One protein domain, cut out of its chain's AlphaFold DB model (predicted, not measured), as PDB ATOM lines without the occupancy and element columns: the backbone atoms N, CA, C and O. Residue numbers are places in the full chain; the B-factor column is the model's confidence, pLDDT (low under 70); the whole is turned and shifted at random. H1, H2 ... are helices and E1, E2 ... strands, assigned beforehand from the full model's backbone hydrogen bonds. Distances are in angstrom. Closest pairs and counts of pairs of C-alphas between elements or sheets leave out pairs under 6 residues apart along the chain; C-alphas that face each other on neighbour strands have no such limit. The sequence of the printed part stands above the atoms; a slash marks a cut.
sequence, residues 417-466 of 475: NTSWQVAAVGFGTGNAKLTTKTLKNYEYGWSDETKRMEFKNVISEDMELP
ATOM      1  N   ASN A 417     -27.622   1.912  69.847       74.69
ATOM      2  CA  ASN A 417     -28.670   2.117  70.857       74.69
ATOM      3  C   ASN A 417     -29.232   3.542  70.840       74.69
ATOM      4  O   ASN A 417     -30.428   3.729  71.035       74.69
ATOM      5  N   THR A 418     -28.387   4.539  70.593       78.12
ATOM      6  CA  THR A 418     -28.791   5.945  70.533       78.12
ATOM      7  C   THR A 418     -29.647   6.230  69.304       78.12
ATOM      8  O   THR A 418     -30.673   6.887  69.442       78.12
ATOM      9  N   SER A 419     -29.314   5.714  68.117       78.75
ATOM     10  CA  SER A 419     -30.199   5.842  66.948       78.75
ATOM     11  C   SER A 419     -31.500   5.068  67.120       78.75
ATOM     12  O   SER A 419     -32.543   5.566  66.706       78.75
ATOM     13  N   TRP A 420     -31.484   3.911  67.789       78.56
ATOM     14  CA  TRP A 420     -32.712   3.199  68.153       78.56
ATOM     15  C   TRP A 420     -33.579   3.992  69.134       78.56
ATOM     16  O   TRP A 420     -34.795   4.023  68.968       78.56
ATOM     17  N   GLN A 421     -32.980   4.686  70.105       81.50
ATOM     18  CA  GLN A 421     -33.699   5.605  70.991       81.50
ATOM     19  C   GLN A 421     -34.302   6.780  70.212       81.50
ATOM     20  O   GLN A 421     -35.479   7.074  70.394       81.50
ATOM     21  N   VAL A 422     -33.546   7.411  69.301       83.56
ATOM     22  CA  VAL A 422     -34.079   8.472  68.423       83.56
ATOM     23  C   VAL A 422     -35.265   7.955  67.609       83.56
ATOM     24  O   VAL A 422     -36.301   8.611  67.556       83.56
ATOM     25  N   ALA A 423     -35.133   6.773  67.001       80.88
ATOM     26  CA  ALA A 423     -36.189   6.172  66.195       80.88
ATOM     27  C   ALA A 423     -37.437   5.846  67.032       80.88
ATOM     28  O   ALA A 423     -38.554   6.103  66.587       80.88
ATOM     29  N   ALA A 424     -37.261   5.339  68.256       81.69
ATOM     30  CA  ALA A 424     -38.359   5.051  69.175       81.69
ATOM     31  C   ALA A 424     -39.099   6.324  69.612       81.69
ATOM     32  O   ALA A 424     -40.328   6.351  69.584       81.69
ATOM     33  N   VAL A 425     -38.369   7.393  69.954       82.44
ATOM     34  CA  VAL A 425     -38.968   8.690  70.313       82.44
ATOM     35  C   VAL A 425     -39.665   9.316  69.105       82.44
ATOM     36  O   VAL A 425     -40.785   9.804  69.234       82.44
ATOM     37  N   GLY A 426     -39.061   9.264  67.916       81.00
ATOM     38  CA  GLY A 426     -39.683   9.770  66.689       81.00
ATOM     39  C   GLY A 426     -40.950   9.023  66.302       81.00
ATOM     40  O   GLY A 426     -41.926   9.657  65.908       81.00
ATOM     41  N   PHE A 427     -40.982   7.704  66.495       80.44
ATOM     42  CA  PHE A 427     -42.199   6.921  66.308       80.44
ATOM     43  C   PHE A 427     -43.262   7.254  67.363       80.44
ATOM     44  O   PHE A 427     -44.419   7.466  67.016       80.44
ATOM     45  N   GLY A 428     -42.871   7.348  68.638       77.06
ATOM     46  CA  GLY A 428     -43.788   7.636  69.744       77.06
ATOM     47  C   GLY A 428     -44.376   9.050  69.731       77.06
ATOM     48  O   GLY A 428     -45.480   9.245  70.220       77.06
ATOM     49  N   THR A 429     -43.667  10.025  69.155       77.94
ATOM     50  CA  THR A 429     -44.073  11.447  69.130       77.94
ATOM     51  C   THR A 429     -44.524  11.935  67.750       77.94
ATOM     52  O   THR A 429     -44.922  13.087  67.602       77.94
ATOM     53  N   GLY A 430     -44.424  11.095  66.713       76.00
ATOM     54  CA  GLY A 430     -44.720  11.465  65.323       76.00
ATOM     55  C   GLY A 430     -43.707  12.424  64.679       76.00
ATOM     56  O   GLY A 430     -43.906  12.856  63.542       76.00
ATOM     57  N   ASN A 431     -42.606  12.767  65.360       76.06
ATOM     58  CA  ASN A 431     -41.607  13.706  64.856       76.06
ATOM     59  C   ASN A 431     -40.478  12.992  64.091       76.06
ATOM     60  O   ASN A 431     -39.484  12.546  64.662       76.06
ATOM     61  N   ALA A 432     -40.600  12.943  62.763       68.00
ATOM     62  CA  ALA A 432     -39.632  12.279  61.884       68.00
ATOM     63  C   ALA A 432     -38.274  13.006  61.739       68.00
ATOM     64  O   ALA A 432     -37.352  12.445  61.154       68.00
ATOM     65  N   LYS A 433     -38.121  14.244  62.244       73.44
ATOM     66  CA  LYS A 433     -36.894  15.061  62.091       73.44
ATOM     67  C   LYS A 433     -35.996  15.081  63.337       73.44
ATOM     68  O   LYS A 433     -35.128  15.946  63.462       73.44
ATOM     69  N   LEU A 434     -36.199  14.158  64.274       76.19
ATOM     70  CA  LEU A 434     -35.409  14.089  65.502       76.19
ATOM     71  C   LEU A 434     -33.958  13.675  65.234       76.19
ATOM     72  O   LEU A 434     -33.668  12.781  64.444       76.19
ATOM     73  N   THR A 435     -33.036  14.319  65.944       78.50
ATOM     74  CA  THR A 435     -31.606  13.993  65.922       78.50
ATOM     75  C   THR A 435     -31.145  13.516  67.297       78.50
ATOM     76  O   THR A 435     -31.823  13.694  68.310       78.50
ATOM     77  N   THR A 436     -29.944  12.947  67.383       76.12
ATOM     78  CA  THR A 436     -29.368  12.537  68.674       76.12
ATOM     79  C   THR A 436     -29.182  13.707  69.644       76.12
ATOM     80  O   THR A 436     -29.274  13.520  70.851       76.12
ATOM     81  N   LYS A 437     -28.980  14.933  69.141       79.38
ATOM     82  CA  LYS A 437     -28.835  16.141  69.972       79.38
ATOM     83  C   LYS A 437     -30.146  16.589  70.618       79.38
ATOM     84  O   LYS A 437     -30.109  17.231  71.664       79.38
ATOM     85  N   THR A 438     -31.287  16.276  70.001       78.31
ATOM     86  CA  THR A 438     -32.613  16.668  70.498       78.31
ATOM     87  C   THR A 438     -33.160  15.704  71.545       78.31
ATOM     88  O   THR A 438     -34.049  16.099  72.286       78.31
ATOM     89  N   LEU A 439     -32.598  14.491  71.675       75.50
ATOM     90  CA  LEU A 439     -32.990  13.507  72.700       75.50
ATOM     91  C   LEU A 439     -32.926  14.056  74.129       75.50
ATOM     92  O   LEU A 439     -33.742  13.670  74.951       75.50
ATOM     93  N   LYS A 440     -31.992  14.971  74.420       80.44
ATOM     94  CA  LYS A 440     -31.840  15.567  75.758       80.44
ATOM     95  C   LYS A 440     -33.088  16.326  76.240       80.44
ATOM     96  O   LYS A 440     -33.190  16.613  77.421       80.44
ATOM     97  N   ASN A 441     -33.978  16.697  75.318       82.38
ATOM     98  CA  ASN A 441     -35.198  17.450  75.604       82.38
ATOM     99  C   ASN A 441     -36.411  16.532  75.806       82.38
ATOM    100  O   ASN A 441     -37.515  17.033  75.986       82.38
ATOM    101  N   TYR A 442     -36.236  15.212  75.698       80.44
ATOM    102  CA  TYR A 442     -37.320  14.245  75.798       80.44
ATOM    103  C   TYR A 442     -37.159  13.380  77.042       80.44
ATOM    104  O   TYR A 442     -36.095  12.811  77.281       80.44
ATOM    105  N   GLU A 443     -38.245  13.233  77.788       82.81
ATOM    106  CA  GLU A 443     -38.330  12.377  78.967       82.81
ATOM    107  C   GLU A 443     -39.331  11.245  78.732       82.81
ATOM    108  O   GLU A 443     -40.287  11.397  77.971       82.81
ATOM    109  N   TYR A 444     -39.096  10.094  79.367       82.25
ATOM    110  CA  TYR A 444     -39.999   8.944  79.332       82.25
ATOM    111  C   TYR A 444     -40.664   8.797  80.695       82.25
ATOM    112  O   TYR A 444     -39.994   8.476  81.678       82.25
ATOM    113  N   GLY A 445     -41.970   9.038  80.753       80.44
ATOM    114  CA  GLY A 445     -42.715   9.103  82.006       80.44
ATOM    115  C   GLY A 445     -44.117   8.521  81.887       80.44
ATOM    116  O   GLY A 445     -44.618   8.270  80.792       80.44
ATOM    117  N   TRP A 446     -44.742   8.286  83.037       82.06
ATOM    118  CA  TRP A 446     -46.142   7.887  83.105       82.06
ATOM    119  C   TRP A 446     -47.029   9.113  82.869       82.06
ATOM    120  O   TRP A 446     -46.946  10.088  83.611       82.06
ATOM    121  N   SER A 447     -47.862   9.070  81.831       80.62
ATOM    122  CA  SER A 447     -48.837  10.117  81.540       80.62
ATOM    123  C   SER A 447     -50.146   9.792  82.250       80.62
ATOM    124  O   SER A 447     -50.787   8.772  81.979       80.62
ATOM    125  N   ASP A 448     -50.549  10.654  83.185       77.75
ATOM    126  CA  ASP A 448     -51.780  10.449  83.949       77.75
ATOM    127  C   ASP A 448     -53.051  10.614  83.116       77.75
ATOM    128  O   ASP A 448     -54.073  10.014  83.458       77.75
ATOM    129  N   GLU A 449     -52.973  11.363  82.017       79.12
ATOM    130  CA  GLU A 449     -54.084  11.621  81.099       79.12
ATOM    131  C   GLU A 449     -54.389  10.408  80.224       79.12
ATOM    132  O   GLU A 449     -55.540   9.995  80.091       79.12
ATOM    133  N   THR A 450     -53.356   9.784  79.660       76.38
ATOM    134  CA  THR A 450     -53.518   8.634  78.761       76.38
ATOM    135  C   THR A 450     -53.381   7.293  79.479       76.38
ATOM    136  O   THR A 450     -53.632   6.244  78.878       76.38
ATOM    137  N   LYS A 451     -53.012   7.314  80.771       80.50
ATOM    138  CA  LYS A 451     -52.743   6.138  81.618       80.50
ATOM    139  C   LYS A 451     -51.756   5.168  80.965       80.50
ATOM    140  O   LYS A 451     -51.928   3.946  81.025       80.50
ATOM    141  N   ARG A 452     -50.743   5.716  80.290       81.88
ATOM    142  CA  ARG A 452     -49.703   4.975  79.568       81.88
ATOM    143  C   ARG A 452     -48.358   5.680  79.706       81.88
ATOM    144  O   ARG A 452     -48.285   6.857  80.041       81.88
ATOM    145  N   MET A 453     -47.285   4.937  79.451       78.75
ATOM    146  CA  MET A 453     -45.944   5.512  79.373       78.75
ATOM    147  C   MET A 453     -45.771   6.236  78.038       78.75
ATOM    148  O   MET A 453     -45.998   5.637  76.984       78.75
ATOM    149  N   GLU A 454     -45.350   7.496  78.081       81.69
ATOM    150  CA  GLU A 454     -45.209   8.354  76.905       81.69
ATOM    151  C   GLU A 454     -43.894   9.132  76.932       81.69
ATOM    152  O   GLU A 454     -43.304   9.371  77.989       81.69
ATOM    153  N   PHE A 455     -43.426   9.511  75.741       80.75
ATOM    154  CA  PHE A 455     -42.297  10.421  75.589       80.75
ATOM    155  C   PHE A 455     -42.814  11.858  75.528       80.75
ATOM    156  O   PHE A 455     -43.551  12.195  74.603       80.75
ATOM    157  N   LYS A 456     -42.406  12.710  76.471       79.38
ATOM    158  CA  LYS A 456     -42.778  14.133  76.511       79.38
ATOM    159  C   LYS A 456     -41.580  15.019  76.190       79.38
ATOM    160  O   LYS A 456     -40.461  14.706  76.589       79.38
ATOM    161  N   ASN A 457     -41.810  16.107  75.453       79.94
ATOM    162  CA  ASN A 457     -40.790  17.120  75.185       79.94
ATOM    163  C   ASN A 457     -40.861  18.205  76.261       79.94
ATOM    164  O   ASN A 457     -41.810  18.979  76.303       79.94
ATOM    165  N   VAL A 458     -39.827  18.285  77.090       72.50
ATOM    166  CA  VAL A 458     -39.754  19.168  78.263       72.50
ATOM    167  C   VAL A 458     -39.664  20.651  77.875       72.50
ATOM    168  O   VAL A 458     -39.880  21.525  78.702       72.50
ATOM    169  N   ILE A 459     -39.353  20.965  76.611       65.75
ATOM    170  CA  ILE A 459     -39.212  22.350  76.127       65.75
ATOM    171  C   ILE A 459     -40.491  22.854  75.427       65.75
ATOM    172  O   ILE A 459     -40.574  24.036  75.106       65.75
ATOM    173  N   SER A 460     -41.489  21.996  75.169       51.56
ATOM    174  CA  SER A 460     -42.697  22.383  74.414       51.56
ATOM    175  C   SER A 460     -44.000  22.434  75.213       51.56
ATOM    176  O   SER A 460     -45.033  22.665  74.597       51.56
ATOM    177  N   GLU A 461     -43.975  22.222  76.526       46.59
ATOM    178  CA  GLU A 461     -45.117  22.506  77.407       46.59
ATOM    179  C   GLU A 461     -44.737  23.644  78.357       46.59
ATOM    180  O   GLU A 461     -43.593  23.756  78.796       46.59
ATOM    181  N   ASP A 462     -45.691  24.543  78.555       38.06
ATOM    182  CA  ASP A 462     -45.504  25.912  78.997       38.06
ATOM    183  C   ASP A 462     -44.718  26.085  80.300       38.06
ATOM    184  O   ASP A 462     -44.868  25.372  81.293       38.06
ATOM    185  N   MET A 463     -43.927  27.156  80.302       40.66
ATOM    186  CA  MET A 463     -43.521  27.865  81.503       40.66
ATOM    187  C   MET A 463     -44.776  28.457  82.172       40.66
ATOM    188  O   MET A 463     -45.020  29.652  82.088       40.66
ATOM    189  N   GLU A 464     -45.555  27.635  82.866       33.56
ATOM    190  CA  GLU A 464     -46.343  28.086  84.009       33.56
ATOM    191  C   GLU A 464     -45.649  27.565  85.263       33.56
ATOM    192  O   GLU A 464     -45.807  26.421  85.682       33.56
ATOM    193  N   LEU A 465     -44.810  28.427  85.842       33.62
ATOM    194  CA  LEU A 465     -44.384  28.285  87.227       33.62
ATOM    195  C   LEU A 465     -45.639  28.093  88.093       33.62
ATOM    196  O   LEU A 465     -46.444  29.026  88.167       33.62
ATOM    197  N   PRO A 466     -45.799  26.977  88.825       34.53
ATOM    198  CA  PRO A 466     -46.680  27.009  89.967       34.53
ATOM    199  C   PRO A 466     -46.016  27.925  90.998       34.53
ATOM    200  O   PRO A 466     -44.985  27.601  91.594       34.53
TER     201      PRO A 466
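AT A GLANCE: This is residues 417 to 466 of the 475 residues of an uncharacterized protein of Penicillium sp. 'occitanis' (UniProt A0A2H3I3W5). One helix, H1, packs with its residues 422 to 429 on a two-stranded hairpin, E1 and E2, mainly beside E2. A long loop, residues 430 to 441, leads from the helix to the hairpin, and a tail sticks out at the other end of the printed part, with residues 461 to 466 standing free. The printed part has 50 residues, with one named helix and two named strands in the order H1, E1, E2; the sheet, E1 - E2, is antiparallel, and the class is mixed, helices and strands. The whole is only just compact, close to loose, with a radius of gyration of the C-alphas of 11.7 A and spans of 35 by 23 by 17 A.

HOW THE PARTS SIT: In H1, residues 417 to 429, every O i to N i+4 pair is within hydrogen-bond range. A long link of 12 residues joins it to E1, residues 442 to 447. The closest C-alphas of H1 and E1 are those of Val 425 and Tyr 442, 8.0 A apart. A tight link of 4 residues leads on to E2, residues 452 to 457. E1 and E2 form a hairpin, antiparallel, with 147 degrees between their directions. N 443 and O 456 are 2.9 A apart and N 454 and O 445 are 2.9 A apart, both within hydrogen-bond range. The closest C-alphas of H1 and E2 are those of Val 425 and Phe 455, 6.5 A apart.

IN THESE COORDINATES: H1 begins at C-alpha 417 (-28.670, 2.117, 70.857) and measures 18.1 A from first to last C-alpha. E1 begins at C-alpha 442 (-37.320, 14.245, 75.798) and measures 13.5 A. E2 measures 15.7 A and ends at C-alpha 457 (-40.790, 17.120, 75.185).

THE WHOLE: The two C-alphas farthest apart, those of Asn 417 and Pro 466, are 36.2 A apart. The printed part has no cut. The mean pLDDT of the printed part is 73.2, and residue 432 and residues 459 to 466 are under 70.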